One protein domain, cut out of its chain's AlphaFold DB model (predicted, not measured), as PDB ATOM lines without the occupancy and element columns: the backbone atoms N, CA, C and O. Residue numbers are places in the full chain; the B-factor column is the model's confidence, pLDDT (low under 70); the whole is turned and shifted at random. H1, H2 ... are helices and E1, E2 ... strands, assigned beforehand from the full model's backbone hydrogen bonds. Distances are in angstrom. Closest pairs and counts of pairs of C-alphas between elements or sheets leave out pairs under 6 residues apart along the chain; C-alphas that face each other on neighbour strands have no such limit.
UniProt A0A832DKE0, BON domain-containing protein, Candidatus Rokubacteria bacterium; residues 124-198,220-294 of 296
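AT A GLANCE: This is residues 124 to 198 and 220 to 294 of the 296 residues of the protein "BON domain-containing protein" of Candidatus Rokubacteria bacterium (UniProt A0A832DKE0). Two lobes share one long helix, H1: in one, H1 and H3 cover one face of a small sheet, E1 E2 E3; in the other, H1 packs on the E7 and E8 end of a strongly twisted five-stranded sheet. Short H2 lies where the lobes meet, and short H4 packs on H1. The printed part has 150 residues, with four named helices and eight named strands in the order H1 H2 E1 E2 H3 E3 E4 E5 E6 H4 E7 E8. The sheets run E1 E2 E3, mixed, and E4 E5 E6 E8 E7, antiparallel; the class is mixed, helices and strands. The whole is compact, with a radius of gyration of the C-alphas of 15.5 A and spans of 46 by 35 by 26 A.

HOW THE PARTS SIT: H1, residues 124 to 143, is the hub, touching three helices. It touches H2, residues 145 to 150, closest at the C-alphas of Ala 141 and Val 148, 5.6 A; H2 only grazes both sheets. The hairpin of E1, residues 151 to 156, and E2, residues 159 to 166, has N 154 and O 161 at 3.1 A, within hydrogen-bond range. H1 runs along E1, at 18 degrees on the local plane and a height over the sheet of 8.0 A. E2, H3, residues 169 to 180, and E3, residues 187 to 194, form a strand-helix-strand unit, two parallel neighbour strands with a helix between in the chain, its crossover right-handed; N 189 and O 160 are 2.8 A apart. H1 and H3, on the same face, make two layers with this sheet; they touch at Val 136 and Ala 179, C-alphas 5.1 A apart. E4, residues 225 to 228, E5, residues 236 to 241, and E6, residues 247 to 255, form a meander, each strand the antiparallel neighbour of the one before; N 227 and O 239 are 2.8 A apart, as are N 240 and O 249. H4, residues 256 to 261, touches H1 at a steep tilt of 53 degrees, closest at the C-alphas of Ala 256 and Val 142, 5.7 A. E6, H4 and E7, residues 274 to 281, form a split unit with a right-handed crossover, E8, residues 286 to 293, between the strands; N 252 and O 289 are 2.8 A apart, N 280 and O 288 2.9 A. H1 lies over E8 and E7, 9.1 A high over the sheet. Every O i to N i+4 pair is within hydrogen-bond range in H1, H3 and H4; in H2 1 of 2 is.

IN THESE COORDINATES: H1 begins at C-alpha 124, (26.371, 36.907, 43.367), and is 29.1 A long from first to last C-alpha. E6 is 24.0 A long and E8 22.4 A, ending at C-alpha 293, (36.260, 33.191, 30.620).

THE WHOLE: The C-alphas farthest apart, of Asp 198 and Gly 231, are 51.1 A apart. Residues 199 to 219 are not printed; C-alphas 198 and 220 are 30.7 A apart. The link from H4 to E7 is long. Mean pLDDT of the printed part is 72.8, with 52 residues under 70, among them 256 to 267.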
ATOM      1  N   GLY A 124      25.344  36.818  42.326       52.06
ATOM      2  CA  GLY A 124      26.371  36.907  43.367       52.06
ATOM      3  C   GLY A 124      26.675  35.566  44.038       52.06
ATOM      4  O   GLY A 124      27.831  35.184  44.100       52.06
ATOM      5  N   ARG A 125      25.658  34.775  44.406       55.81
ATOM      6  CA  ARG A 125      25.859  33.503  45.122       55.81
ATOM      7  C   ARG A 125      26.547  32.435  44.257       55.81
ATOM      8  O   ARG A 125      27.334  31.651  44.762       55.81
ATOM      9  N   TRP A 126      26.312  32.435  42.942       49.97
ATOM     10  CA  TRP A 126      27.030  31.538  42.017       49.97
ATOM     11  C   TRP A 126      28.486  31.954  41.844       49.97
ATOM     12  O   TRP A 126      29.355  31.100  41.679       49.97
ATOM     13  N   ALA A 127      28.751  33.262  41.836       55.91
ATOM     14  CA  ALA A 127      30.113  33.773  41.825       55.91
ATOM     15  C   ALA A 127      30.833  33.411  43.136       55.91
ATOM     16  O   ALA A 127      31.970  32.948  43.085       55.91
ATOM     17  N   ASP A 128      30.144  33.518  44.275       67.19
ATOM     18  CA  ASP A 128      30.660  33.133  45.590       67.19
ATOM     19  C   ASP A 128      30.986  31.635  45.656       67.19
ATOM     20  O   ASP A 128      32.092  31.268  46.047       67.19
ATOM     21  N   ASP A 129      30.084  30.764  45.192       69.25
ATOM     22  CA  ASP A 129      30.307  29.313  45.160       69.25
ATOM     23  C   ASP A 129      31.524  28.941  44.302       69.25
ATOM     24  O   ASP A 129      32.356  28.140  44.725       69.25
ATOM     25  N   ARG A 130      31.698  29.574  43.131       71.19
ATOM     26  CA  ARG A 130      32.876  29.362  42.267       71.19
ATOM     27  C   ARG A 130      34.175  29.783  42.952       71.19
ATOM     28  O   ARG A 130      35.193  29.105  42.806       71.19
ATOM     29  N   LEU A 131      34.148  30.886  43.702       70.75
ATOM     30  CA  LEU A 131      35.292  31.345  44.489       70.75
ATOM     31  C   LEU A 131      35.578  30.405  45.668       70.75
ATOM     32  O   LEU A 131      36.742  30.132  45.950       70.75
ATOM     33  N   ILE A 132      34.548  29.865  46.322       75.38
ATOM     34  CA  ILE A 132      34.700  28.837  47.360       75.38
ATOM     35  C   ILE A 132      35.333  27.577  46.759       75.38
ATOM     36  O   ILE A 132      36.339  27.106  47.286       75.38
ATOM     37  N   THR A 133      34.823  27.074  45.629       77.19
ATOM     38  CA  THR A 133      35.408  25.919  44.926       77.19
ATOM     39  C   THR A 133      36.886  26.151  44.616       77.19
ATOM     40  O   THR A 133      37.710  25.263  44.830       77.19
ATOM     41  N   ALA A 134      37.248  27.352  44.154       70.88
ATOM     42  CA  ALA A 134      38.635  27.714  43.874       70.88
ATOM     43  C   ALA A 134      39.526  27.666  45.124       70.88
ATOM     44  O   ALA A 134      40.620  27.110  45.065       70.88
ATOM     45  N   LYS A 135      39.056  28.211  46.255       77.38
ATOM     46  CA  LYS A 135      39.789  28.170  47.534       77.38
ATOM     47  C   LYS A 135      40.017  26.740  48.001       77.38
ATOM     48  O   LYS A 135      41.134  26.406  48.382       77.38
ATOM     49  N   VAL A 136      38.982  25.902  47.939       81.00
ATOM     50  CA  VAL A 136      39.084  24.490  48.328       81.00
ATOM     51  C   VAL A 136      40.090  23.770  47.427       81.00
ATOM     52  O   VAL A 136      41.016  23.152  47.935       81.00
ATOM     53  N   LYS A 137      39.986  23.912  46.096       78.06
ATOM     54  CA  LYS A 137      40.947  23.302  45.157       78.06
ATOM     55  C   LYS A 137      42.380  23.778  45.390       78.06
ATOM     56  O   LYS A 137      43.303  22.980  45.274       78.06
ATOM     57  N   ALA A 138      42.568  25.052  45.731       73.19
ATOM     58  CA  ALA A 138      43.884  25.575  46.066       73.19
ATOM     59  C   ALA A 138      44.437  24.957  47.347       73.19
ATOM     60  O   ALA A 138      45.561  24.482  47.325       73.19
ATOM     61  N   LEU A 139      43.652  24.884  48.422       76.50
ATOM     62  CA  LEU A 139      44.069  24.236  49.669       76.50
ATOM     63  C   LEU A 139      44.481  22.774  49.462       76.50
ATOM     64  O   LEU A 139      45.521  22.363  49.969       76.50
ATOM     65  N   LEU A 140      43.714  22.020  48.669       78.19
ATOM     66  CA  LEU A 140      44.060  20.637  48.327       78.19
ATOM     67  C   LEU A 140      45.372  20.549  47.532       78.19
ATOM     68  O   LEU A 140      46.167  19.650  47.776       78.19
ATOM     69  N   ALA A 141      45.630  21.502  46.628       72.81
ATOM     70  CA  ALA A 141      46.876  21.570  45.857       72.81
ATOM     71  C   ALA A 141      48.119  21.747  46.726       72.81
ATOM     72  O   ALA A 141      49.184  21.251  46.368       72.81
ATOM     73  N   VAL A 142      47.976  22.482  47.832       68.38
ATOM     74  CA  VAL A 142      49.067  22.762  48.772       68.38
ATOM     75  C   VAL A 142      49.376  21.555  49.645       68.38
ATOM     76  O   VAL A 142      50.547  21.277  49.873       68.38
ATOM     77  N   GLY A 143      48.345  20.871  50.148       67.44
ATOM     78  CA  GLY A 143      48.528  19.707  51.018       67.44
ATOM     79  C   GLY A 143      49.195  18.554  50.276       67.44
ATOM     80  O   GLY A 143      50.266  18.096  50.662       67.44
ATOM     81  N   GLU A 144      48.597  18.136  49.161       72.94
ATOM     82  CA  GLU A 144      49.150  17.081  48.321       72.94
ATOM     83  C   GLU A 144      48.735  17.324  46.856       72.94
ATOM     84  O   GLU A 144      47.559  17.195  46.504       72.94
ATOM     85  N   PRO A 145      49.676  17.646  45.948       62.06
ATOM     86  CA  PRO A 145      49.359  17.994  44.559       62.06
ATOM     87  C   PRO A 145      48.585  16.909  43.796       62.06
ATOM     88  O   PRO A 145      47.821  17.217  42.877       62.06
ATOM     89  N   ALA A 146      48.759  15.640  44.183       65.75
ATOM     90  CA  ALA A 146      48.035  14.509  43.613       65.75
ATOM     91  C   ALA A 146      46.538  14.507  43.983       65.75
ATOM     92  O   ALA A 146      45.728  13.939  43.249       65.75
ATOM     93  N   MET A 147      46.128  15.195  45.055       69.50
ATOM     94  CA  MET A 147      44.712  15.339  45.396       69.50
ATOM     95  C   MET A 147      43.965  16.171  44.349       69.50
ATOM     96  O   MET A 147      42.832  15.852  44.028       69.50
ATOM     97  N   VAL A 148      44.574  17.191  43.740       62.91
ATOM     98  CA  VAL A 148      43.880  18.063  42.760       62.91
ATOM     99  C   VAL A 148      43.538  17.332  41.466       62.91
ATOM    100  O   VAL A 148      42.581  17.686  40.777       62.91
ATOM    101  N   THR A 149      44.327  16.321  41.111       65.25
ATOM    102  CA  THR A 149      44.094  15.516  39.909       65.25
ATOM    103  C   THR A 149      43.103  14.383  40.157       65.25
ATOM    104  O   THR A 149      42.457  13.940  39.209       65.25
ATOM    105  N   ARG A 150      42.958  13.932  41.410       73.69
ATOM    106  CA  ARG A 150      42.141  12.767  41.786       73.69
ATOM    107  C   ARG A 150      40.842  13.111  42.519       73.69
ATOM    108  O   ARG A 150      39.909  12.310  42.499       73.69
ATOM    109  N   VAL A 151      40.771  14.287  43.142       75.31
ATOM    110  CA  VAL A 151      39.626  14.787  43.909       75.31
ATOM    111  C   VAL A 151      38.944  15.904  43.129       75.31
ATOM    112  O   VAL A 151      39.516  16.956  42.841       75.31
ATOM    113  N   HIS A 152      37.681  15.678  42.797       72.69
ATOM    114  CA  HIS A 152      36.802  16.682  42.238       72.69
ATOM    115  C   HIS A 152      36.124  17.469  43.359       72.69
ATOM    116  O   HIS A 152      35.704  16.916  44.376       72.69
ATOM    117  N   VAL A 153      36.015  18.777  43.147       78.75
ATOM    118  CA  VAL A 153      35.406  19.704  44.096       78.75
ATOM    119  C   VAL A 153      34.359  20.507  43.355       78.75
ATOM    120  O   VAL A 153      34.703  21.225  42.410       78.75
ATOM    121  N   ASP A 154      33.130  20.417  43.843       70.44
ATOM    122  CA  ASP A 154      32.008  21.257  43.446       70.44
ATOM    123  C   ASP A 154      31.468  21.997  44.664       70.44
ATOM    124  O   ASP A 154      31.414  21.450  45.764       70.44
ATOM    125  N   THR A 155      31.025  23.236  44.472       73.38
ATOM    126  CA  THR A 155      30.333  23.990  45.519       73.38
ATOM    127  C   THR A 155      28.962  24.409  45.026       73.38
ATOM    128  O   THR A 155      28.808  24.913  43.914       73.38
ATOM    129  N   TYR A 156      27.965  24.219  45.881       68.50
ATOM    130  CA  TYR A 156      26.604  24.655  45.641       68.50
ATOM    131  C   TYR A 156      26.013  25.217  46.927       68.50
ATOM    132  O   TYR A 156      25.859  24.493  47.909       68.50
ATOM    133  N   ASP A 157      25.641  26.492  46.901       71.12
ATOM    134  CA  ASP A 157      25.013  27.197  48.014       71.12
ATOM    135  C   ASP A 157      25.821  27.103  49.321       71.12
ATOM    136  O   ASP A 157      25.298  26.756  50.381       71.12
ATOM    137  N   GLY A 158      27.137  27.316  49.228       66.56
ATOM    138  CA  GLY A 158      28.063  27.172  50.355       66.56
ATOM    139  C   GLY A 158      28.267  25.730  50.846       66.56
ATOM    140  O   GLY A 158      28.973  25.522  51.834       66.56
ATOM    141  N   VAL A 159      27.684  24.726  50.183       70.94
ATOM    142  CA  VAL A 159      27.948  23.306  50.446       70.94
ATOM    143  C   VAL A 159      28.998  22.801  49.465       70.94
ATOM    144  O   VAL A 159      28.787  22.849  48.255       70.94
ATOM    145  N   VAL A 160      30.118  22.309  49.983       80.31
ATOM    146  CA  VAL A 160      31.205  21.727  49.190       80.31
ATOM    147  C   VAL A 160      31.002  20.223  49.082       80.31
ATOM    148  O   VAL A 160      30.822  19.551  50.091       80.31
ATOM    149  N   TYR A 161      31.069  19.696  47.868       70.31
ATOM    150  CA  TYR A 161      31.016  18.275  47.561       70.31
ATOM    151  C   TYR A 161      32.401  17.841  47.098       70.31
ATOM    152  O   TYR A 161      32.914  18.344  46.097       70.31
ATOM    153  N   LEU A 162      33.004  16.923  47.847       80.69
ATOM    154  CA  LEU A 162      34.279  16.306  47.505       80.69
ATOM    155  C   LEU A 162      34.004  14.909  46.967       80.69
ATOM    156  O   LEU A 162      33.426  14.087  47.673       80.69
ATOM    157  N   THR A 163      34.409  14.620  45.738       72.88
ATOM    158  CA  THR A 163      34.291  13.285  45.133       72.88
ATOM    159  C   THR A 163      35.640  12.859  44.565       72.88
ATOM    160  O   THR A 163      36.485  13.703  44.287       72.88
ATOM    161  N   GLY A 164      35.884  11.559  44.407       74.75
ATOM    162  CA  GLY A 164      37.135  11.057  43.829       74.75
ATOM    163  C   GLY A 164      37.732   9.881  44.589       74.75
ATOM    164  O   GLY A 164      37.087   9.312  45.473       74.75
ATOM    165  N   GLY A 165      38.958   9.515  44.219       73.75
ATOM    166  CA  GLY A 165      39.700   8.395  44.800       73.75
ATOM    167  C   GLY A 165      41.013   8.856  45.429       73.75
ATOM    168  O   GLY A 165      41.759   9.595  44.796       73.75
ATOM    169  N   VAL A 166      41.302   8.424  46.653       80.19
ATOM    170  CA  VAL A 166      42.559   8.734  47.359       80.19
ATOM    171  C   VAL A 166      43.215   7.475  47.908       80.19
ATOM    172  O   VAL A 166      42.539   6.478  48.125       80.19
ATOM    173  N   GLU A 167      44.520   7.529  48.157       79.88
ATOM    174  CA  GLU A 167      45.320   6.362  48.558       79.88
ATOM    175  C   GLU A 167      45.124   5.977  50.034       79.88
ATOM    176  O   GLU A 167      45.343   4.829  50.416       79.88
ATOM    177  N   SER A 168      44.680   6.914  50.881       81.31
ATOM    178  CA  SER A 168      44.541   6.677  52.320       81.31
ATOM    179  C   SER A 168      43.321   7.367  52.943       81.31
ATOM    180  O   SER A 168      42.797   8.368  52.446       81.31
ATOM    181  N   ALA A 169      42.865   6.834  54.080       80.88
ATOM    182  CA  ALA A 169      41.815   7.464  54.883       80.88
ATOM    183  C   ALA A 169      42.275   8.787  55.523       80.88
ATOM    184  O   ALA A 169      41.443   9.653  55.792       80.88
ATOM    185  N   GLU A 170      43.581   8.947  55.735       82.12
ATOM    186  CA  GLU A 170      44.192  10.174  56.244       82.12
ATOM    187  C   GLU A 170      44.066  11.295  55.209       82.12
ATOM    188  O   GLU A 170      43.425  12.304  55.490       82.12
ATOM    189  N   THR A 171      44.484  11.046  53.965       80.88
ATOM    190  CA  THR A 171      44.309  11.960  52.824       80.88
ATOM    191  C   THR A 171      42.838  12.359  52.634       80.88
ATOM    192  O   THR A 171      42.511  13.517  52.368       80.88
ATOM    193  N   LYS A 172      41.907  11.412  52.814       80.50
ATOM    194  CA  LYS A 172      40.464  11.700  52.772       80.50
ATOM    195  C   LYS A 172      40.031  12.689  53.862       80.50
ATOM    196  O   LYS A 172      39.201  13.560  53.589       80.50
ATOM    197  N   ALA A 173      40.525  12.518  55.087       85.19
ATOM    198  CA  ALA A 173      40.187  13.371  56.222       85.19
ATOM    199  C   ALA A 173      40.834  14.756  56.095       85.19
ATOM    200  O   ALA A 173      40.185  15.766  56.369       85.19
ATOM    201  N   GLU A 174      42.075  14.816  55.617       85.38
ATOM    202  CA  GLU A 174      42.769  16.066  55.307       85.38
ATOM    203  C   GLU A 174      42.014  16.877  54.256       85.38
ATOM    204  O   GLU A 174      41.795  18.073  54.447       85.38
ATOM    205  N   ALA A 175      41.531  16.233  53.189       83.06
ATOM    206  CA  ALA A 175      40.755  16.909  52.155       83.06
ATOM    207  C   ALA A 175      39.454  17.526  52.699       83.06
ATOM    208  O   ALA A 175      39.065  18.634  52.317       83.06
ATOM    209  N   GLU A 176      38.792  16.832  53.624       86.44
ATOM    210  CA  GLU A 176      37.592  17.328  54.297       86.44
ATOM    211  C   GLU A 176      37.887  18.515  55.212       86.44
ATOM    212  O   GLU A 176      37.192  19.530  55.145       86.44
ATOM    213  N   GLN A 177      38.935  18.412  56.030       87.50
ATOM    214  CA  GLN A 177      39.362  19.487  56.926       87.50
ATOM    215  C   GLN A 177      39.798  20.725  56.139       87.50
ATOM    216  O   GLN A 177      39.393  21.844  56.462       87.50
ATOM    217  N   ALA A 178      40.556  20.524  55.061       84.69
ATOM    218  CA  ALA A 178      40.958  21.577  54.145       84.69
ATOM    219  C   ALA A 178      39.729  22.279  53.553       84.69
ATOM    220  O   ALA A 178      39.629  23.505  53.626       84.69
ATOM    221  N   ALA A 179      38.745  21.528  53.049       84.69
ATOM    222  CA  ALA A 179      37.515  22.107  52.518       84.69
ATOM    223  C   ALA A 179      36.707  22.867  53.582       84.69
ATOM    224  O   ALA A 179      36.214  23.960  53.309       84.69
ATOM    225  N   ALA A 180      36.605  22.329  54.798       86.81
ATOM    226  CA  ALA A 180      35.858  22.942  55.893       86.81
ATOM    227  C   ALA A 180      36.512  24.230  56.418       86.81
ATOM    228  O   ALA A 180      35.818  25.113  56.919       86.81
ATOM    229  N   SER A 181      37.835  24.365  56.282       85.88
ATOM    230  CA  SER A 181      38.577  25.557  56.712       85.88
ATOM    231  C   SER A 181      38.317  26.800  55.849       85.88
ATOM    232  O   SER A 181      38.670  27.915  56.240       85.88
ATOM    233  N   VAL A 182      37.687  26.641  54.679       82.19
ATOM    234  CA  VAL A 182      37.445  27.740  53.740       82.19
ATOM    235  C   VAL A 182      36.325  28.666  54.233       82.19
ATOM    236  O   VAL A 182      35.184  28.227  54.401       82.19
ATOM    237  N   PRO A 183      36.577  29.985  54.359       78.06
ATOM    238  CA  PRO A 183      35.530  30.943  54.699       78.06
ATOM    239  C   PRO A 183      34.404  30.951  53.660       78.06
ATOM    240  O   PRO A 183      34.662  31.136  52.466       78.06
ATOM    241  N   GLY A 184      33.165  30.804  54.132       76.44
ATOM    242  CA  GLY A 184      31.959  30.717  53.299       76.44
ATOM    243  C   GLY A 184      31.450  29.290  53.086       76.44
ATOM    244  O   GLY A 184      30.337  29.121  52.592       76.44
ATOM    245  N   VAL A 185      32.209  28.270  53.500       82.31
ATOM    246  CA  VAL A 185      31.727  26.885  53.523       82.31
ATOM    247  C   VAL A 185      30.798  26.696  54.715       82.31
ATOM    248  O   VAL A 185      31.207  26.794  55.867       82.31
ATOM    249  N   GLY A 186      29.524  26.434  54.433       77.88
ATOM    250  CA  GLY A 186      28.524  26.101  55.446       77.88
ATOM    251  C   GLY A 186      28.493  24.609  55.777       77.88
ATOM    252  O   GLY A 186      28.105  24.231  56.880       77.88
ATOM    253  N   ARG A 187      28.887  23.752  54.826       78.31
ATOM    254  CA  ARG A 187      28.941  22.295  55.006       78.31
ATOM    255  C   ARG A 187      29.860  21.644  53.977       78.31
ATOM    256  O   ARG A 187      29.872  22.059  52.823       78.31
ATOM    257  N   VAL A 188      30.549  20.578  54.373       85.94
ATOM    258  CA  VAL A 188      31.287  19.693  53.463       85.94
ATOM    259  C   VAL A 188      30.575  18.346  53.398       85.94
ATOM    260  O   VAL A 188      30.145  17.811  54.417       85.94
ATOM    261  N   VAL A 189      30.418  17.813  52.193       77.25
ATOM    262  CA  VAL A 189      29.939  16.459  51.928       77.25
ATOM    263  C   VAL A 189      31.104  15.697  51.305       77.25
ATOM    264  O   VAL A 189      31.494  15.959  50.167       77.25
ATOM    265  N   ASN A 190      31.697  14.794  52.086       84.06
ATOM    266  CA  ASN A 190      32.869  14.029  51.680       84.06
ATOM    267  C   ASN A 190      32.467  12.664  51.102       84.06
ATOM    268  O   ASN A 190      32.230  11.693  51.823       84.06
ATOM    269  N   ASN A 191      32.417  12.595  49.776       77.06
ATOM    270  CA  ASN A 191      32.171  11.393  48.986       77.06
ATOM    271  C   ASN A 191      33.469  10.831  48.376       77.06
ATOM    272  O   ASN A 191      33.422  10.130  47.370       77.06
ATOM    273  N   ILE A 192      34.634  11.140  48.949       80.75
ATOM    274  CA  ILE A 192      35.900  10.545  48.523       80.75
ATOM    275  C   ILE A 192      35.938   9.070  48.950       80.75
ATOM    276  O   ILE A 192      35.560   8.712  50.074       80.75
ATOM    277  N   HIS A 193      36.430   8.211  48.064       74.38
ATOM    278  CA  HIS A 193      36.642   6.790  48.317       74.38
ATOM    279  C   HIS A 193      38.138   6.505  48.479       74.38
ATOM    280  O   HIS A 193      38.958   7.065  47.754       74.38
ATOM    281  N   VAL A 194      38.496   5.641  49.429       81.69
ATOM    282  CA  VAL A 194      39.882   5.184  49.586       81.69
ATOM    283  C   VAL A 194      40.101   4.020  48.625       81.69
ATOM    284  O   VAL A 194      39.403   3.009  48.719       81.69
ATOM    285  N   VAL A 195      41.019   4.191  47.680       76.38
ATOM    286  CA  VAL A 195      41.444   3.168  46.729       76.38
ATOM    287  C   VAL A 195      42.757   2.607  47.255       76.38
ATOM    288  O   VAL A 195      43.777   3.289  47.241       76.38
ATOM    289  N   PHE A 196      42.722   1.374  47.751       51.56
ATOM    290  CA  PHE A 196      43.938   0.639  48.072       51.56
ATOM    291  C   PHE A 196      44.499   0.108  46.753       51.56
ATOM    292  O   PHE A 196      43.953  -0.838  46.186       51.56
ATOM    293  N   GLU A 197      45.538   0.748  46.217       58.03
ATOM    294  CA  GLU A 197      46.330   0.116  45.164       58.03
ATOM    295  C   GLU A 197      47.232  -0.930  45.826       58.03
ATOM    296  O   GLU A 197      48.324  -0.631  46.311       58.03
ATOM    297  N   ASP A 198      46.742  -2.168  45.897       43.78
ATOM    298  CA  ASP A 198      47.554  -3.324  46.264       43.78
ATOM    299  C   ASP A 198      48.646  -3.507  45.197       43.78
ATOM    300  O   ASP A 198      48.389  -4.036  44.118       43.78
ATOM    301  N   ALA A 220      46.961  22.403  31.057       58.50
ATOM    302  CA  ALA A 220      45.706  23.082  30.738       58.50
ATOM    303  C   ALA A 220      45.892  24.467  30.087       58.50
ATOM    304  O   ALA A 220      45.004  24.931  29.386       58.50
ATOM    305  N   LEU A 221      47.044  25.114  30.283       68.31
ATOM    306  CA  LEU A 221      47.420  26.366  29.622       68.31
ATOM    307  C   LEU A 221      48.232  26.127  28.335       68.31
ATOM    308  O   LEU A 221      48.743  27.079  27.743       68.31
ATOM    309  N   ALA A 222      48.371  24.878  27.876       73.50
ATOM    310  CA  ALA A 222      49.028  24.584  26.607       73.50
ATOM    311  C   ALA A 222      48.263  25.251  25.451       73.50
ATOM    312  O   ALA A 222      47.068  25.036  25.272       73.50
ATOM    313  N   GLY A 223      48.958  26.084  24.672       75.62
ATOM    314  CA  GLY A 223      48.351  26.874  23.595       75.62
ATOM    315  C   GLY A 223      47.712  28.193  24.042       75.62
ATOM    316  O   GLY A 223      47.311  28.976  23.183       75.62
ATOM    317  N   VAL A 224      47.670  28.484  25.348       80.88
ATOM    318  CA  VAL A 224      47.270  29.795  25.873       80.88
ATOM    319  C   VAL A 224      48.505  30.688  25.972       80.88
ATOM    320  O   VAL A 224      49.458  30.389  26.698       80.88
ATOM    321  N   ARG A 225      48.506  31.806  25.245       83.38
ATOM    322  CA  ARG A 225      49.548  32.830  25.375       83.38
ATOM    323  C   ARG A 225      49.287  33.637  26.639       83.38
ATOM    324  O   ARG A 225      48.216  34.213  26.778       83.38
ATOM    325  N   LEU A 226      50.268  33.690  27.534       82.81
ATOM    326  CA  LEU A 226      50.194  34.487  28.755       82.81
ATOM    327  C   LEU A 226      50.917  35.816  28.554       82.81
ATOM    328  O   LEU A 226      52.091  35.826  28.186       82.81
ATOM    329  N   GLU A 227      50.234  36.915  28.837       83.00
ATOM    330  CA  GLU A 227      50.812  38.255  28.854       83.00
ATOM    331  C   GLU A 227      50.746  38.803  30.273       83.00
ATOM    332  O   GLU A 227      49.697  38.788  30.911       83.00
ATOM    333  N   TRP A 228      51.889  39.245  30.785       79.69
ATOM    334  CA  TRP A 228      51.999  39.833  32.113       79.69
ATOM    335  C   TRP A 228      51.226  41.154  32.188       79.69
ATOM    336  O   TRP A 228      51.430  42.035  31.355       79.69
ATOM    337  N   GLU A 229      50.377  41.312  33.203       77.69
ATOM    338  CA  GLU A 229      49.649  42.557  33.440       77.69
ATOM    339  C   GLU A 229      50.317  43.330  34.584       77.69
ATOM    340  O   GLU A 229      50.139  43.036  35.766       77.69
ATOM    341  N   THR A 230      51.128  44.329  34.236       54.66
ATOM    342  CA  THR A 230      51.750  45.235  35.208       54.66
ATOM    343  C   THR A 230      50.683  46.080  35.913       54.66
ATOM    344  O   THR A 230      49.886  46.746  35.256       54.66
ATOM    345  N   GLY A 231      50.713  46.126  37.250       53.38
ATOM    346  CA  GLY A 231      49.905  47.063  38.047       53.38
ATOM    347  C   GLY A 231      48.776  46.457  38.886       53.38
ATOM    348  O   GLY A 231      48.004  47.211  39.473       53.38
ATOM    349  N   THR A 232      48.665  45.131  38.993       50.38
ATOM    350  CA  THR A 232      47.682  44.500  39.887       50.38
ATOM    351  C   THR A 232      48.078  44.493  41.360       50.38
ATOM    352  O   THR A 232      49.260  44.340  41.676       50.38
ATOM    353  N   PRO A 233      47.107  44.594  42.287       53.47
ATOM    354  CA  PRO A 233      47.392  44.529  43.709       53.47
ATOM    355  C   PRO A 233      47.781  43.097  44.117       53.47
ATOM    356  O   PRO A 233      47.202  42.121  43.645       53.47
ATOM    357  N   ALA A 234      48.768  43.007  45.010       55.88
ATOM    358  CA  ALA A 234      49.237  41.833  45.762       55.88
ATOM    359  C   ALA A 234      49.764  40.597  44.996       55.88
ATOM    360  O   ALA A 234      50.641  39.926  45.536       55.88
ATOM    361  N   TRP A 235      49.302  40.298  43.778       64.38
ATOM    362  CA  TRP A 235      49.557  39.019  43.102       64.38
ATOM    363  C   TRP A 235      50.059  39.174  41.671       64.38
ATOM    364  O   TRP A 235      49.667  40.093  40.944       64.38
ATOM    365  N   ARG A 236      50.890  38.217  41.237       74.88
ATOM    366  CA  ARG A 236      51.340  38.142  39.849       74.88
ATOM    367  C   ARG A 236      50.183  37.701  38.947       74.88
ATOM    368  O   ARG A 236      49.762  36.554  39.043       74.88
ATOM    369  N   ARG A 237      49.691  38.589  38.072       83.38
ATOM    370  CA  ARG A 237      48.574  38.328  37.153       83.38
ATOM    371  C   ARG A 237      48.999  38.350  35.684       83.38
ATOM    372  O   ARG A 237      49.777  39.196  35.251       83.38
ATOM    373  N   TYR A 238      48.428  37.439  34.911       84.94
ATOM    374  CA  TYR A 238      48.611  37.314  33.476       84.94
ATOM    375  C   TYR A 238      47.249  37.255  32.777       84.94
ATOM    376  O   TYR A 238      46.323  36.587  33.243       84.94
ATOM    377  N   ALA A 239      47.136  37.901  31.625       85.50
ATOM    378  CA  ALA A 239      46.053  37.656  30.685       85.50
ATOM    379  C   ALA A 239      46.390  36.439  29.822       85.50
ATOM    380  O   ALA A 239      47.471  36.366  29.244       85.50
ATOM    381  N   GLY A 240      45.467  35.483  29.735       85.25
ATOM    382  CA  GLY A 240      45.577  34.324  28.859       85.25
ATOM    383  C   GLY A 240      44.777  34.515  27.577       85.25
ATOM    384  O   GLY A 240      43.571  34.766  27.641       85.25
ATOM    385  N   TYR A 241      45.430  34.353  26.430       85.12
ATOM    386  CA  TYR A 241      44.843  34.489  25.098       85.12
ATOM    387  C   TYR A 241      44.897  33.178  24.318       85.12
ATOM    388  O   TYR A 241      45.877  32.436  24.407       85.12
ATOM    389  N   ASP A 242      43.859  32.903  23.534       84.69
ATOM    390  CA  ASP A 242      43.853  31.793  22.583       84.69
ATOM    391  C   ASP A 242      44.680  32.105  21.318       84.69
ATOM    392  O   ASP A 242      45.225  33.199  21.143       84.69
ATOM    393  N   ALA A 243      44.767  31.134  20.405       81.44
ATOM    394  CA  ALA A 243      45.485  31.289  19.138       81.44
ATOM    395  C   ALA A 243      44.891  32.372  18.213       81.44
ATOM    396  O   ALA A 243      45.602  32.888  17.354       81.44
ATOM    397  N   ALA A 244      43.614  32.728  18.390       84.06
ATOM    398  CA  ALA A 244      42.942  33.790  17.645       84.06
ATOM    399  C   ALA A 244      43.146  35.180  18.284       84.06
ATOM    400  O   ALA A 244      42.677  36.177  17.739       84.06
ATOM    401  N   GLY A 245      43.847  35.261  19.421       83.69
ATOM    402  CA  GLY A 245      44.083  36.500  20.160       83.69
ATOM    403  C   GLY A 245      42.922  36.913  21.068       83.69
ATOM    404  O   GLY A 245      42.946  38.013  21.617       83.69
ATOM    405  N   ALA A 246      41.909  36.064  21.259       85.31
ATOM    406  CA  ALA A 246      40.826  36.345  22.194       85.31
ATOM    407  C   ALA A 246      41.260  36.008  23.625       85.31
ATOM    408  O   ALA A 246      41.868  34.966  23.875       85.31
ATOM    409  N   ARG A 247      40.937  36.880  24.587       85.81
ATOM    410  CA  ARG A 247      41.236  36.637  26.004       85.81
ATOM    411  C   ARG A 247      40.303  35.561  26.554       85.81
ATOM    412  O   ARG A 247      39.098  35.774  26.634       85.81
ATOM    413  N   VAL A 248      40.876  34.437  26.969       86.00
ATOM    414  CA  VAL A 248      40.162  33.246  27.460       86.00
ATOM    415  C   VAL A 248      40.419  32.953  28.932       86.00
ATOM    416  O   VAL A 248      39.683  32.176  29.532       86.00
ATOM    417  N   ALA A 249      41.433  33.577  29.535       84.19
ATOM    418  CA  ALA A 249      41.735  33.375  30.943       84.19
ATOM    419  C   ALA A 249      42.326  34.620  31.615       84.19
ATOM    420  O   ALA A 249      42.932  35.484  30.976       84.19
ATOM    421  N   THR A 250      42.182  34.673  32.933       85.25
ATOM    422  CA  THR A 250      42.973  35.508  33.834       85.25
ATOM    423  C   THR A 250      43.696  34.570  34.785       85.25
ATOM    424  O   THR A 250      43.070  33.801  35.508       85.25
ATOM    425  N   VAL A 251      45.021  34.588  34.733       82.50
ATOM    426  CA  VAL A 251      45.891  33.627  35.409       82.50
ATOM    427  C   VAL A 251      46.639  34.342  36.518       82.50
ATOM    428  O   VAL A 251      47.272  35.364  36.277       82.50
ATOM    429  N   TYR A 252      46.608  33.790  37.719       81.12
ATOM    430  CA  TYR A 252      47.371  34.272  38.856       81.12
ATOM    431  C   TYR A 252      48.444  33.263  39.234       81.12
ATOM    432  O   TYR A 252      48.145  32.083  39.405       81.12
ATOM    433  N   ALA A 253      49.674  33.739  39.397       76.19
ATOM    434  CA  ALA A 253      50.706  33.026  40.133       76.19
ATOM    435  C   ALA A 253      50.630  33.484  41.591       76.19
ATOM    436  O   ALA A 253      50.879  34.656  41.904       76.19
ATOM    437  N   VAL A 254      50.230  32.565  42.461       73.75
ATOM    438  CA  VAL A 254      49.980  32.808  43.879       73.75
ATOM    439  C   VAL A 254      50.832  31.863  44.707       73.75
ATOM    440  O   VAL A 254      50.941  30.694  44.362       73.75
ATOM    441  N   ARG A 255      51.400  32.325  45.824       70.50
ATOM    442  CA  ARG A 255      51.956  31.385  46.798       70.50
ATOM    443  C   ARG A 255      50.818  30.607  47.436       70.50
ATOM    444  O   ARG A 255      49.831  31.205  47.871       70.50
ATOM    445  N   ALA A 256      51.000  29.303  47.567       62.84
ATOM    446  CA  ALA A 256      50.149  28.390  48.318       62.84
ATOM    447  C   ALA A 256      49.662  28.989  49.647       62.84
ATOM    448  O   ALA A 256      48.463  29.154  49.869       62.84
ATOM    449  N   ALA A 257      50.605  29.396  50.497       60.66
ATOM    450  CA  ALA A 257      50.336  29.932  51.830       60.66
ATOM    451  C   ALA A 257      49.541  31.249  51.828       60.66
ATOM    452  O   ALA A 257      48.812  31.548  52.773       60.66
ATOM    453  N   ASP A 258      49.651  32.052  50.770       64.56
ATOM    454  CA  ASP A 258      48.909  33.307  50.689       64.56
ATOM    455  C   ASP A 258      47.437  33.061  50.315       64.56
ATOM    456  O   ASP A 258      46.558  33.810  50.745       64.56
ATOM    457  N   VAL A 259      47.141  32.001  49.549       63.00
ATOM    458  CA  VAL A 259      45.759  31.633  49.195       63.00
ATOM    459  C   VAL A 259      44.982  31.191  50.431       63.00
ATOM    460  O   VAL A 259      43.797  31.500  50.560       63.00
ATOM    461  N   THR A 260      45.654  30.507  51.354       58.25
ATOM    462  CA  THR A 260      45.070  30.007  52.600       58.25
ATOM    463  C   THR A 260      44.987  31.100  53.669       58.25
ATOM    464  O   THR A 260      43.980  31.191  54.367       58.25
ATOM    465  N   GLY A 261      45.995  31.976  53.757       54.28
ATOM    466  CA  GLY A 261      46.065  33.042  54.761       54.28
ATOM    467  C   GLY A 261      45.269  34.308  54.427       54.28
ATOM    468  O   GLY A 261      44.609  34.864  55.301       54.28
ATOM    469  N   ARG A 262      45.313  34.785  53.173       59.94
ATOM    470  CA  ARG A 262      44.600  36.004  52.726       59.94
ATOM    471  C   ARG A 262      43.297  35.701  51.983       59.94
ATOM    472  O   ARG A 262      42.438  36.573  51.864       59.94
ATOM    473  N   GLY A 263      43.118  34.464  51.522       56.84
ATOM    474  CA  GLY A 263      41.991  34.073  50.681       56.84
ATOM    475  C   GLY A 263      42.129  34.575  49.239       56.84
ATOM    476  O   GLY A 263      42.919  35.457  48.925       56.84
ATOM    477  N   VAL A 264      41.304  34.040  48.334       58.50
ATOM    478  CA  VAL A 264      41.237  34.496  46.928       58.50
ATOM    479  C   VAL A 264      40.311  35.701  46.699       58.50
ATOM    480  O   VAL A 264      39.974  35.996  45.560       58.50
ATOM    481  N   GLY A 265      39.854  36.382  47.757       56.91
ATOM    482  CA  GLY A 265      38.858  37.462  47.646       56.91
ATOM    483  C   GLY A 265      39.320  38.650  46.795       56.91
ATOM    484  O   GLY A 265      38.501  39.296  46.149       56.91
ATOM    485  N   ASP A 266      40.633  38.872  46.734       64.44
ATOM    486  CA  ASP A 266      41.248  39.930  45.929       64.44
ATOM    487  C   ASP A 266      41.560  39.485  44.485       64.44
ATOM    488  O   ASP A 266      41.985  40.298  43.657       64.44
ATOM    489  N   LEU A 267      41.357  38.200  44.153       69.12
ATOM    490  CA  LEU A 267      41.490  37.714  42.781       69.12
ATOM    491  C   LEU A 267      40.282  38.199  41.976       69.12
ATOM    492  O   LEU A 267      39.160  37.724  42.129       69.12
ATOM    493  N   SER A 268      40.522  39.164  41.096       70.19
ATOM    494  CA  SER A 268      39.498  39.819  40.293       70.19
ATOM    495  C   SER A 268      39.698  39.570  38.803       70.19
ATOM    496  O   SER A 268      40.686  39.987  38.200       70.19
ATOM    497  N   ALA A 269      38.675  39.007  38.170       69.19
ATOM    498  CA  ALA A 269      38.573  38.934  36.717       69.19
ATOM    499  C   ALA A 269      38.229  40.289  36.054       69.19
ATOM    500  O   ALA A 269      37.834  40.309  34.893       69.19
ATOM    501  N   GLU A 270      38.320  41.412  36.780       71.25
ATOM    502  CA  GLU A 270      38.030  42.770  36.286       71.25
ATOM    503  C   GLU A 270      36.627  42.913  35.684       71.25
ATOM    504  O   GLU A 270      36.429  43.498  34.622       71.25
ATOM    505  N   GLY A 271      35.633  42.318  36.344       69.12
ATOM    506  CA  GLY A 271      34.250  42.327  35.867       69.12
ATOM    507  C   GLY A 271      33.970  41.366  34.705       69.12
ATOM    508  O   GLY A 271      32.844  41.335  34.211       69.12
ATOM    509  N   ARG A 272      34.944  40.548  34.275       73.75
ATOM    510  CA  ARG A 272      34.704  39.471  33.304       73.75
ATOM    511  C   ARG A 272      33.973  38.310  33.964       73.75
ATOM    512  O   ARG A 272      34.235  37.948  35.110       73.75
ATOM    513  N   VAL A 273      33.086  37.687  33.197       69.50
ATOM    514  CA  VAL A 273      32.410  36.460  33.620       69.50
ATOM    515  C   VAL A 273      33.444  35.339  33.695       69.50
ATOM    516  O   VAL A 273      34.158  35.073  32.728       69.50
ATOM    517  N   VAL A 274      33.529  34.701  34.861       69.12
ATOM    518  CA  VAL A 274      34.347  33.506  35.081       69.12
ATOM    519  C   VAL A 274      33.448  32.284  34.948       69.12
ATOM    520  O   VAL A 274      32.481  32.159  35.701       69.12
ATOM    521  N   ASP A 275      33.758  31.401  34.006       65.31
ATOM    522  CA  ASP A 275      33.043  30.136  33.813       65.31
ATOM    523  C   ASP A 275      33.434  29.104  34.850       65.31
ATOM    524  O   ASP A 275      32.587  28.566  35.562       65.31
ATOM    525  N   HIS A 276      34.733  28.834  34.915       62.38
ATOM    526  CA  HIS A 276      35.307  27.843  35.799       62.38
ATOM    527  C   HIS A 276      36.665  28.316  36.296       62.38
ATOM    528  O   HIS A 276      37.354  29.109  35.647       62.38
ATOM    529  N   VAL A 277      37.040  27.810  37.465       69.38
ATOM    530  CA  VAL A 277      38.341  28.074  38.067       69.38
ATOM    531  C   VAL A 277      39.135  26.779  38.102       69.38
ATOM    532  O   VAL A 277      38.669  25.769  38.635       69.38
ATOM    533  N   GLY A 278      40.322  26.811  37.504       68.25
ATOM    534  CA  GLY A 278      41.317  25.751  37.606       68.25
ATOM    535  C   GLY A 278      42.409  26.173  38.577       68.25
ATOM    536  O   GLY A 278      42.870  27.310  38.514       68.25
ATOM    537  N   VAL A 279      42.828  25.275  39.465       70.69
ATOM    538  CA  VAL A 279      44.037  25.478  40.267       70.69
ATOM    539  C   VAL A 279      45.023  24.395  39.889       70.69
ATOM    540  O   VAL A 279      44.651  23.227  39.800       70.69
ATOM    541  N   TYR A 280      46.255  24.793  39.614       71.50
ATOM    542  CA  TYR A 280      47.303  23.892  39.163       71.50
ATOM    543  C   TYR A 280      48.549  24.094  40.021       71.50
ATOM    544  O   TYR A 280      48.838  25.233  40.394       71.50
ATOM    545  N   PRO A 281      49.302  23.028  40.320       64.38
ATOM    546  CA  PRO A 281      50.562  23.161  41.036       64.38
ATOM    547  C   PRO A 281      51.550  24.018  40.229       64.38
ATOM    548  O   PRO A 281      51.612  23.925  38.999       64.38
ATOM    549  N   GLY A 282      52.275  24.888  40.924       63.94
ATOM    550  CA  GLY A 282      53.423  25.645  40.429       63.94
ATOM    551  C   GLY A 282      54.733  25.103  41.010       63.94
ATOM    552  O   GLY A 282      54.787  23.971  41.482       63.94
ATOM    553  N   ASP A 283      55.799  25.897  40.935       61.25
ATOM    554  CA  ASP A 283      57.117  25.549  41.489       61.25
ATOM    555  C   ASP A 283      57.282  26.098  42.915       61.25
ATOM    556  O   ASP A 283      56.677  27.119  43.226       61.25
ATOM    557  N   GLN A 284      58.112  25.470  43.758       57.22
ATOM    558  CA  GLN A 284      58.540  25.998  45.072       57.22
ATOM    559  C   GLN A 284      57.410  26.649  45.910       57.22
ATOM    560  O   GLN A 284      57.509  27.805  46.323       57.22
ATOM    561  N   ASP A 285      56.326  25.905  46.150       59.66
ATOM    562  CA  ASP A 285      55.117  26.335  46.881       59.66
ATOM    563  C   ASP A 285      54.215  27.354  46.158       59.66
ATOM    564  O   ASP A 285      53.296  27.909  46.766       59.66
ATOM    565  N   ASP A 286      54.428  27.626  44.873       65.56
ATOM    566  CA  ASP A 286      53.485  28.403  44.070       65.56
ATOM    567  C   ASP A 286      52.336  27.515  43.561       65.56
ATOM    568  O   ASP A 286      52.487  26.327  43.281       65.56
ATOM    569  N   ALA A 287      51.165  28.118  43.393       70.38
ATOM    570  CA  ALA A 287      50.027  27.569  42.677       70.38
ATOM    571  C   ALA A 287      49.609  28.545  41.570       70.38
ATOM    572  O   ALA A 287      49.687  29.770  41.702       70.38
ATOM    573  N   TRP A 288      49.133  27.998  40.461       73.44
ATOM    574  CA  TRP A 288      48.517  28.755  39.383       73.44
ATOM    575  C   TRP A 288      47.004  28.712  39.549       73.44
ATOM    576  O   TRP A 288      46.392  27.661  39.360       73.44
ATOM    577  N   VAL A 289      46.385  29.849  39.863       78.44
ATOM    578  CA  VAL A 289      44.923  29.990  39.873       78.44
ATOM    579  C   VAL A 289      44.490  30.587  38.541       78.44
ATOM    580  O   VAL A 289      44.819  31.725  38.215       78.44
ATOM    581  N   VAL A 290      43.752  29.817  37.754       79.81
ATOM    582  CA  VAL A 290      43.296  30.185  36.413       79.81
ATOM    583  C   VAL A 290      41.795  30.421  36.440       79.81
ATOM    584  O   VAL A 290      41.013  29.495  36.644       79.81
ATOM    585  N   LEU A 291      41.390  31.663  36.200       82.25
ATOM    586  CA  LEU A 291      40.000  32.062  36.008       82.25
ATOM    587  C   LEU A 291      39.688  32.021  34.510       82.25
ATOM    588  O   LEU A 291      40.137  32.891  33.764       82.25
ATOM    589  N   TRP A 292      38.936  31.024  34.055       78.44
ATOM    590  CA  TRP A 292      38.571  30.889  32.645       78.44
ATOM    591  C   TRP A 292      37.338  31.722  32.300       78.44
ATOM    592  O   TRP A 292      36.413  31.834  33.106       78.44
ATOM    593  N   HIS A 293      37.312  32.293  31.098       79.31
ATOM    594  CA  HIS A 293      36.260  33.191  30.620       79.31
ATOM    595  C   HIS A 293      35.503  32.605  29.427       79.31
ATOM    596  O   HIS A 293      36.113  31.997  28.543       79.31
ATOM    597  N   VAL A 294      34.198  32.884  29.350       70.94
ATOM    598  CA  VAL A 294      33.369  32.439  28.220       70.94
ATOM    599  C   VAL A 294      33.751  33.259  27.001       70.94
ATOM    600  O   VAL A 294      33.731  34.492  27.066       70.94
TER     601      VAL A 294